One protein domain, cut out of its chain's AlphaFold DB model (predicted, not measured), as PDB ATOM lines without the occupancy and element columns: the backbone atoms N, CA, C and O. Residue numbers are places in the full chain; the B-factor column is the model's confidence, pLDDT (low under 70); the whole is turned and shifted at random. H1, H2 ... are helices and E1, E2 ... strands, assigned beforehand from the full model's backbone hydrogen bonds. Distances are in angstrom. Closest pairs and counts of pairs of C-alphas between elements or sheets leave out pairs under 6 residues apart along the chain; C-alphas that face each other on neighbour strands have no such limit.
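What this domain is: This is residues 77 to 147 of the 153 residues of an uncharacterized protein of Tuwongella immobilis (UniProt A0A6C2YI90). A small, short-stranded sheet, E1, E2 and E3, stands in the middle of the domain, with a helical hairpin, H2 and H3, at one end of the long axis and the short helix H1 with the looping stretch of residues 82 to 98 at the other. H2 is the helix of the hairpin nearer the sheet, beside E1, and H3 lies beyond it. The printed part has 71 residues, with named elements in the order H1, E1, H2, H3, E2, E3; the sheet's order is E1, E2, E3, antiparallel throughout. The class is mixed, helices and strands, with under half of the residues in named elements. The whole is compact, with a radius of gyration of the C-alphas of 11.1 A and spans of 31 by 24 by 15 A.

How they stand to each other: In the sheet, the inner strand E2, residues 135 to 137, is the antiparallel neighbour of the edge strand E1, residues 99 to 101, at 154 degrees between directions. N 99 and O 137 are 2.9 A apart and N 135 and O 101 2.9 A, both within hydrogen-bond range. The other edge strand, E3, residues 144 to 146, forms a hairpin with E2, antiparallel at 169 degrees, with N 136 and O 145 2.8 A apart, within hydrogen-bond range. H2, residues 108 to 116, is on the sheet but only grazes it, with residues 108 to 115; the closest C-alphas of H2 and E1, those of Phe 114 and Phe 99, are 7.4 A apart. H3, residues 123 to 129, touches H2, the closest C-alphas being those of Ala 127 and Val 112, 4.4 A apart. H2 and H3 form a helical hairpin at a shallow tilt of 26 degrees, opposite ways. H3 is not on the sheet. H1, residues 78 to 81, is on the sheet but only grazes it; C-alpha 80 is 6.4 A from C-alpha 136 of E2, the closest pair of H1 and E2. H1 is apart from H2 and H3. In H2 and H3 every O i to N i+4 pair is within hydrogen-bond range; H1 is too short for such a pair.

Where its parts are: H1 begins at C-alpha 78, (299.321, 151.779, 424.320), and measures 4.9 A from first to last C-alpha. E1 measures 6.4 A, E2 6.7 A and E3 6.5 A. H2 measures 12.3 A, from C-alpha 108 at (277.641, 155.509, 420.848), and H3 10.0 A. E3 ends at C-alpha 146, (290.423, 156.473, 432.790).

The domain as a whole: The two C-alphas farthest apart, those of Thr 86 and Ser 128, are 31.7 A apart. The printed part has no cut. The link from H1 to E1, 17 residues, is long, and the link from H3 to E2 is tight. The mean pLDDT of the printed part is 89.3; residues 77 to 78 and residue 83 are under 70.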
ATOM      1  N   VAL A  77     297.411 154.916 422.301       67.44
ATOM      2  CA  VAL A  77     296.569 154.294 423.341       67.44
ATOM      3  C   VAL A  77     297.297 153.174 424.095       67.44
ATOM      4  O   VAL A  77     296.819 152.713 425.136       67.44
ATOM      5  N   SER A  78     298.483 152.759 423.627       65.00
ATOM      6  CA  SER A  78     299.321 151.779 424.320       65.00
ATOM      7  C   SER A  78     299.695 152.224 425.725       65.00
ATOM      8  O   SER A  78     299.807 151.382 426.613       65.00
ATOM      9  N   ALA A  79     299.889 153.530 425.941       70.00
ATOM     10  CA  ALA A  79     300.216 154.071 427.256       70.00
ATOM     11  C   ALA A  79     299.088 153.817 428.268       70.00
ATOM     12  O   ALA A  79     299.351 153.530 429.435       70.00
ATOM     13  N   TRP A  80     297.828 153.855 427.822       78.88
ATOM     14  CA  TRP A  80     296.689 153.539 428.685       78.88
ATOM     15  C   TRP A  80     296.612 152.038 428.968       78.88
ATOM     16  O   TRP A  80     296.345 151.631 430.099       78.88
ATOM     17  N   ALA A  81     296.911 151.212 427.961       76.75
ATOM     18  CA  ALA A  81     296.926 149.759 428.098       76.75
ATOM     19  C   ALA A  81     298.103 149.240 428.947       76.75
ATOM     20  O   ALA A  81     297.992 148.172 429.540       76.75
ATOM     21  N   ALA A  82     299.205 149.991 429.065       73.44
ATOM     22  CA  ALA A  82     300.421 149.561 429.762       73.44
ATOM     23  C   ALA A  82     300.200 149.175 431.236       73.44
ATOM     24  O   ALA A  82     300.952 148.377 431.787       73.44
ATOM     25  N   ARG A  83     299.161 149.717 431.885       68.94
ATOM     26  CA  ARG A  83     298.823 149.396 433.285       68.94
ATOM     27  C   ARG A  83     297.952 148.145 433.429       68.94
ATOM     28  O   ARG A  83     297.741 147.683 434.545       68.94
ATOM     29  N   VAL A  84     297.406 147.637 432.325       75.75
ATOM     30  CA  VAL A  84     296.295 146.669 432.319       75.75
ATOM     31  C   VAL A  84     296.465 145.523 431.330       75.75
ATOM     32  O   VAL A  84     295.608 144.642 431.265       75.75
ATOM     33  N   SER A  85     297.541 145.534 430.546       80.06
ATOM     34  CA  SER A  85     297.760 144.632 429.424       80.06
ATOM     35  C   SER A  85     299.234 144.293 429.254       80.06
ATOM     36  O   SER A  85     300.095 145.160 429.396       80.06
ATOM     37  N   THR A  86     299.518 143.039 428.909       74.00
ATOM     38  CA  THR A  86     300.865 142.570 428.555       74.00
ATOM     39  C   THR A  86     301.194 142.808 427.081       74.00
ATOM     40  O   THR A  86     302.339 143.102 426.751       74.00
ATOM     41  N   ASP A  87     300.199 142.725 426.198       79.75
ATOM     42  CA  ASP A  87     300.330 142.845 424.739       79.75
ATOM     43  C   ASP A  87     299.633 144.093 424.166       79.75
ATOM     44  O   ASP A  87     299.536 144.261 422.953       79.75
ATOM     45  N   ARG A  88     299.159 144.979 425.051       79.81
ATOM     46  CA  ARG A  88     298.395 146.206 424.762       79.81
ATOM     47  C   ARG A  88     297.008 145.965 424.150       79.81
ATOM     48  O   ARG A  88     296.372 146.928 423.734       79.81
ATOM     49  N   ILE A  89     296.518 144.724 424.119       83.00
ATOM     50  CA  ILE A  89     295.230 144.348 423.512       83.00
ATOM     51  C   ILE A  89     294.352 143.572 424.500       83.00
ATOM     52  O   ILE A  89     293.141 143.792 424.545       83.00
ATOM     53  N   HIS A  90     294.940 142.691 425.305       88.69
ATOM     54  CA  HIS A  90     294.233 141.805 426.223       88.69
ATOM     55  C   HIS A  90     294.503 142.168 427.681       88.69
ATOM     56  O   HIS A  90     295.588 142.620 428.045       88.69
ATOM     57  N   CYS A  91     293.506 141.969 428.538       91.06
ATOM     58  CA  CYS A  91     293.623 142.191 429.970       91.06
ATOM     59  C   CYS A  91     294.654 141.231 430.572       91.06
ATOM     60  O   CYS A  91     294.533 140.018 430.422       91.06
ATOM     61  N   SER A  92     295.617 141.757 431.326       91.81
ATOM     62  CA  SER A  92     296.642 140.949 431.996       91.81
ATOM     63  C   SER A  92     296.080 140.008 433.070       91.81
ATOM     64  O   SER A  92     296.726 139.017 433.398       91.81
ATOM     65  N   ALA A  93     294.888 140.293 433.608       93.19
ATOM     66  CA  ALA A  93     294.266 139.500 434.668       93.19
ATOM     67  C   ALA A  93     293.396 138.341 434.148       93.19
ATOM     68  O   ALA A  93     293.412 137.263 434.730       93.19
ATOM     69  N   CYS A  94     292.622 138.553 433.077       94.38
ATOM     70  CA  CYS A  94     291.651 137.560 432.586       94.38
ATOM     71  C   CYS A  94     291.814 137.180 431.107       94.38
ATOM     72  O   CYS A  94     291.067 136.341 430.614       94.38
ATOM     73  N   GLY A  95     292.736 137.810 430.373       91.88
ATOM     74  CA  GLY A  95     292.960 137.557 428.948       91.88
ATOM     75  C   GLY A  95     291.882 138.109 428.006       91.88
ATOM     76  O   GLY A  95     292.032 138.006 426.792       91.88
ATOM     77  N   ALA A  96     290.807 138.717 428.517       92.56
ATOM     78  CA  ALA A  96     289.757 139.286 427.676       92.56
ATOM     79  C   ALA A  96     290.265 140.481 426.853       92.56
ATOM     80  O   ALA A  96     291.086 141.269 427.328       92.56
ATOM     81  N   LYS A  97     289.742 140.650 425.633       90.19
ATOM     82  CA  LYS A  97     290.068 141.798 424.777       90.19
ATOM     83  C   LYS A  97     289.588 143.098 425.422       90.19
ATOM     84  O   LYS A  97     288.435 143.204 425.837       90.19
ATOM     85  N   LEU A  98     290.477 144.081 425.495       91.31
ATOM     86  CA  LEU A  98     290.201 145.381 426.091       91.31
ATOM     87  C   LEU A  98     289.354 146.247 425.158       91.31
ATOM     88  O   LEU A  98     289.530 146.246 423.938       91.31
ATOM     89  N   PHE A  99     288.451 147.016 425.758       93.19
ATOM     90  CA  PHE A  99     287.673 148.039 425.079       93.19
ATOM     91  C   PHE A  99     288.337 149.402 425.258       93.19
ATOM     92  O   PHE A  99     288.658 149.804 426.376       93.19
ATOM     93  N   PHE A 100     288.518 150.118 424.154       90.38
ATOM     94  CA  PHE A 100     289.112 151.448 424.134       90.38
ATOM     95  C   PHE A 100     288.007 152.467 423.860       90.38
ATOM     96  O   PHE A 100     287.464 152.522 422.755       90.38
ATOM     97  N   ALA A 101     287.675 153.268 424.869       91.44
ATOM     98  CA  ALA A 101     286.769 154.397 424.737       91.44
ATOM     99  C   ALA A 101     287.580 155.635 424.343       91.44
ATOM    100  O   ALA A 101     288.207 156.283 425.182       91.44
ATOM    101  N   VAL A 102     287.596 155.945 423.051       85.94
ATOM    102  CA  VAL A 102     288.368 157.038 422.468       85.94
ATOM    103  C   VAL A 102     287.398 158.093 421.920       85.94
ATOM    104  O   VAL A 102     286.579 157.773 421.054       85.94
ATOM    105  N   PRO A 103     287.465 159.357 422.373       81.50
ATOM    106  CA  PRO A 103     286.606 160.429 421.889       81.50
ATOM    107  C   PRO A 103     286.649 160.534 420.369       81.50
ATOM    108  O   PRO A 103     287.721 160.465 419.768       81.50
ATOM    109  N   LYS A 104     285.478 160.735 419.753       78.62
ATOM    110  CA  LYS A 104     285.288 160.883 418.296       78.62
ATOM    111  C   LYS A 104     285.644 159.654 417.445       78.62
ATOM    112  O   LYS A 104     285.388 159.688 416.248       78.62
ATOM    113  N   LEU A 105     286.203 158.595 418.033       79.75
ATOM    114  CA  LEU A 105     286.465 157.320 417.363       79.75
ATOM    115  C   LEU A 105     285.482 156.241 417.798       79.75
ATOM    116  O   LEU A 105     284.929 155.537 416.960       79.75
ATOM    117  N   THR A 106     285.276 156.107 419.105       87.69
ATOM    118  CA  THR A 106     284.334 155.140 419.652       87.69
ATOM    119  C   THR A 106     282.930 155.703 419.517       87.69
ATOM    120  O   THR A 106     282.624 156.773 420.053       87.69
ATOM    121  N   THR A 107     282.079 155.000 418.777       91.81
ATOM    122  CA  THR A 107     280.698 155.429 418.554       91.81
ATOM    123  C   THR A 107     279.820 155.122 419.762       91.81
ATOM    124  O   THR A 107     280.156 154.302 420.620       91.81
ATOM    125  N   ARG A 108     278.650 155.765 419.814       95.38
ATOM    126  CA  ARG A 108     277.641 155.509 420.848       95.38
ATOM    127  C   ARG A 108     277.220 154.039 420.855       95.38
ATOM    128  O   ARG A 108     277.110 153.442 421.918       95.38
ATOM    129  N   GLU A 109     277.014 153.452 419.682       96.81
ATOM    130  CA  GLU A 109     276.603 152.057 419.509       96.81
ATOM    131  C   GLU A 109     277.662 151.110 420.073       96.81
ATOM    132  O   GLU A 109     277.331 150.235 420.863       96.81
ATOM    133  N   GLN A 110     278.943 151.356 419.781       94.75
ATOM    134  CA  GLN A 110     280.045 150.563 420.331       94.75
ATOM    135  C   GLN A 110     280.117 150.645 421.860       94.75
ATOM    136  O   GLN A 110     280.398 149.640 422.511       94.75
ATOM    137  N   ILE A 111     279.856 151.824 422.441       97.69
ATOM    138  CA  ILE A 111     279.793 152.005 423.900       97.69
ATOM    139  C   ILE A 111     278.634 151.195 424.489       97.69
ATOM    140  O   ILE A 111     278.817 150.494 425.484       97.69
ATOM    141  N   VAL A 112     277.453 151.268 423.871       97.62
ATOM    142  CA  VAL A 112     276.262 150.532 424.315       97.62
ATOM    143  C   VAL A 112     276.472 149.023 424.202       97.62
ATOM    144  O   VAL A 112     276.151 148.296 425.142       97.62
ATOM    145  N   ASP A 113     277.036 148.549 423.094       97.44
ATOM    146  CA  ASP A 113     277.313 147.132 422.866       97.44
ATOM    147  C   ASP A 113     278.321 146.599 423.883       97.44
ATOM    148  O   ASP A 113     278.069 145.577 424.522       97.44
ATOM    149  N   PHE A 114     279.410 147.338 424.118       97.44
ATOM    150  CA  PHE A 114     280.381 147.006 425.156       97.44
ATOM    151  C   PHE A 114     279.738 146.933 426.548       97.44
ATOM    152  O   PHE A 114     279.976 145.982 427.296       97.44
ATOM    153  N   ALA A 115     278.901 147.911 426.904       97.56
ATOM    154  CA  ALA A 115     278.235 147.951 428.201       97.56
ATOM    155  C   ALA A 115     277.267 146.774 428.391       97.56
ATOM    156  O   ALA A 115     277.224 146.176 429.460       97.56
ATOM    157  N   ARG A 116     276.538 146.381 427.342       97.06
ATOM    158  CA  ARG A 116     275.635 145.219 427.373       97.06
ATOM    159  C   ARG A 116     276.371 143.888 427.515       97.06
ATOM    160  O   ARG A 116     275.811 142.956 428.082       97.06
ATOM    161  N   SER A 117     277.594 143.789 426.993       94.75
ATOM    162  CA  SER A 117     278.397 142.560 427.024       94.75
ATOM    163  C   SER A 117     279.429 142.502 428.156       94.75
ATOM    164  O   SER A 117     280.248 141.584 428.175       94.75
ATOM    165  N   SER A 118     279.459 143.483 429.059       95.38
ATOM    166  CA  SER A 118     280.458 143.580 430.131       95.38
ATOM    167  C   SER A 118     279.829 143.502 431.521       95.38
ATOM    168  O   SER A 118     278.629 143.679 431.701       95.38
ATOM    169  N   VAL A 119     280.665 143.230 432.523       95.19
ATOM    170  CA  VAL A 119     280.293 143.182 433.949       95.19
ATOM    171  C   VAL A 119     280.916 144.337 434.737       95.19
ATOM    172  O   VAL A 119     281.130 144.243 435.944       95.19
ATOM    173  N   ILE A 120     281.261 145.428 434.049       93.56
ATOM    174  CA  ILE A 120     281.827 146.614 434.696       93.56
ATOM    175  C   ILE A 120     280.786 147.303 435.584       93.56
ATOM    176  O   ILE A 120     279.575 147.219 435.352       93.56
ATOM    177  N   ALA A 121     281.266 148.039 436.586       90.06
ATOM    178  CA  ALA A 121     280.405 148.915 437.369       90.06
ATOM    179  C   ALA A 121     279.668 149.903 436.447       90.06
ATOM    180  O   ALA A 121     280.231 150.395 435.470       90.06
ATOM    181  N   ASN A 122     278.403 150.183 436.762       93.12
ATOM    182  CA  ASN A 122     277.530 151.104 436.024       93.12
ATOM    183  C   ASN A 122     277.227 150.700 434.565       93.12
ATOM    184  O   ASN A 122     276.735 151.524 433.796       93.12
ATOM    185  N   ALA A 123     277.432 149.436 434.172       94.62
ATOM    186  CA  ALA A 123     277.141 148.957 432.814       94.62
ATOM    187  C   ALA A 123     275.706 149.279 432.340       94.62
ATOM    188  O   ALA A 123     275.506 149.685 431.198       94.62
ATOM    189  N   SER A 124     274.702 149.177 433.221       95.75
ATOM    190  CA  SER A 124     273.314 149.543 432.886       95.75
ATOM    191  C   SER A 124     273.147 151.038 432.583       95.75
ATOM    192  O   SER A 124     272.462 151.406 431.628       95.75
ATOM    193  N   GLU A 125     273.805 151.906 433.354       96.94
ATOM    194  CA  GLU A 125     273.782 153.356 433.138       96.94
ATOM    195  C   GLU A 125     274.491 153.723 431.828       96.94
ATOM    196  O   GLU A 125     273.945 154.471 431.016       96.94
ATOM    197  N   ILE A 126     275.658 153.126 431.568       97.19
ATOM    198  CA  ILE A 126     276.429 153.323 430.333       97.19
ATOM    199  C   ILE A 126     275.615 152.869 429.113       97.19
ATOM    200  O   ILE A 126     275.522 153.597 428.127       97.19
ATOM    201  N   ALA A 127     274.963 151.704 429.187       96.75
ATOM    202  CA  ALA A 127     274.116 151.199 428.109       96.75
ATOM    203  C   ALA A 127     272.907 152.110 427.826       96.75
ATOM    204  O   ALA A 127     272.474 152.216 426.679       96.75
ATOM    205  N   SER A 128     272.362 152.774 428.851       96.88
ATOM    206  CA  SER A 128     271.232 153.702 428.698       96.88
ATOM    207  C   SER A 128     271.657 155.069 428.143       96.88
ATOM    208  O   SER A 128     271.045 155.598 427.212       96.88
ATOM    209  N   SER A 129     272.742 155.631 428.678       96.75
ATOM    210  CA  SER A 129     273.243 156.959 428.324       96.75
ATOM    211  C   SER A 129     273.996 156.958 426.997       96.75
ATOM    212  O   SER A 129     273.999 157.972 426.296       96.75
ATOM    213  N   GLY A 130     274.602 155.825 426.631       95.38
ATOM    214  CA  GLY A 130     275.525 155.708 425.507       95.38
ATOM    215  C   GLY A 130     276.821 156.485 425.728       95.38
ATOM    216  O   GLY A 130     277.464 156.886 424.759       95.38
ATOM    217  N   TRP A 131     277.167 156.749 426.988       95.69
ATOM    218  CA  TRP A 131     278.341 157.517 427.373       95.69
ATOM    219  C   TRP A 131     279.187 156.733 428.373       95.69
ATOM    220  O   TRP A 131     278.676 156.156 429.328       95.69
ATOM    221  N   ILE A 132     280.497 156.737 428.149       94.81
ATOM    222  CA  ILE A 132     281.500 156.191 429.058       94.81
ATOM    223  C   ILE A 132     282.685 157.152 429.077       94.81
ATOM    224  O   ILE A 132     283.003 157.768 428.055       94.81
ATOM    225  N   HIS A 133     283.344 157.287 430.228       92.62
ATOM    226  CA  HIS A 133     284.539 158.116 430.316       92.62
ATOM    227  C   HIS A 133     285.611 157.593 429.337       92.62
ATOM    228  O   HIS A 133     285.759 156.379 429.174       92.62
ATOM    229  N   PRO A 134     286.394 158.453 428.679       90.50
ATOM    230  CA  PRO A 134     287.483 157.984 427.837       90.50
ATOM    231  C   PRO A 134     288.520 157.146 428.597       90.50
ATOM    232  O   PRO A 134     288.826 157.424 429.761       90.50
ATOM    233  N   GLY A 135     289.063 156.108 427.962       91.06
ATOM    234  CA  GLY A 135     289.991 155.195 428.625       91.06
ATOM    235  C   GLY A 135     290.013 153.772 428.073       91.06
ATOM    236  O   GLY A 135     289.594 153.513 426.945       91.06
ATOM    237  N   VAL A 136     290.513 152.849 428.893       91.69
ATOM    238  CA  VAL A 136     290.631 151.416 428.596       91.69
ATOM    239  C   VAL A 136     289.888 150.612 429.649       91.69
ATOM    240  O   VAL A 136     290.114 150.788 430.846       91.69
ATOM    241  N   TYR A 137     289.034 149.701 429.196       94.12
ATOM    242  CA  TYR A 137     288.129 148.937 430.042       94.12
ATOM    243  C   TYR A 137     288.267 147.444 429.767       94.12
ATOM    244  O   TYR A 137     288.210 146.997 428.621       94.12
ATOM    245  N   CYS A 138     288.410 146.652 430.829       94.62
ATOM    246  CA  CYS A 138     288.252 145.209 430.738       94.62
ATOM    247  C   CYS A 138     286.757 144.845 430.800       94.62
ATOM    248  O   CYS A 138     286.103 145.219 431.776       94.62
ATOM    249  N   PRO A 139     286.205 144.079 429.839       95.56
ATOM    250  CA  PRO A 139     284.795 143.683 429.872       95.56
ATOM    251  C   PRO A 139     284.453 142.813 431.090       95.56
ATOM    252  O   PRO A 139     283.312 142.810 431.536       95.56
ATOM    253  N   CYS A 140     285.438 142.121 431.666       95.81
ATOM    254  CA  CYS A 140     285.278 141.319 432.879       95.81
ATOM    255  C   CYS A 140     285.373 142.141 434.179       95.81
ATOM    256  O   CYS A 140     285.368 141.563 435.261       95.81
ATOM    257  N   GLY A 141     285.525 143.469 434.103       92.62
ATOM    258  CA  GLY A 141     285.608 144.334 435.283       92.62
ATOM    259  C   GLY A 141     286.919 144.239 436.070       92.62
ATOM    260  O   GLY A 141     287.036 144.870 437.113       92.62
ATOM    261  N   CYS A 142     287.922 143.498 435.582       93.31
ATOM    262  CA  CYS A 142     289.178 143.298 436.314       93.31
ATOM    263  C   CYS A 142     289.930 144.604 436.567       93.31
ATOM    264  O   CYS A 142     290.568 144.768 437.604       93.31
ATOM    265  N   VAL A 143     289.914 145.502 435.581       88.00
ATOM    266  CA  VAL A 143     290.661 146.751 435.635       88.00
ATOM    267  C   VAL A 143     290.115 147.762 434.633       88.00
ATOM    268  O   VAL A 143     289.571 147.398 433.587       88.00
ATOM    269  N   THR A 144     290.259 149.037 434.975       91.00
ATOM    270  CA  THR A 144     289.895 150.184 434.144       91.00
ATOM    271  C   THR A 144     290.964 151.263 434.287       91.00
ATOM    272  O   THR A 144     291.450 151.511 435.388       91.00
ATOM    273  N   VAL A 145     291.319 151.917 433.183       88.38
ATOM    274  CA  VAL A 145     292.162 153.118 433.167       88.38
ATOM    275  C   VAL A 145     291.359 154.230 432.529       88.38
ATOM    276  O   VAL A 145     291.056 154.163 431.343       88.38
ATOM    277  N   MET A 146     291.029 155.251 433.309       88.50
ATOM    278  CA  MET A 146     290.423 156.473 432.790       88.50
ATOM    279  C   MET A 146     291.532 157.398 432.300       88.50
ATOM    280  O   MET A 146     292.517 157.622 433.007       88.50
ATOM    281  N   ALA A 147     291.385 157.906 431.082       80.25
ATOM    282  CA  ALA A 147     292.314 158.854 430.492       80.25
ATOM    283  C   ALA A 147     291.673 160.239 430.496       80.25
ATOM    284  O   ALA A 147     290.601 160.421 429.917       80.25
TER     285      ALA A 147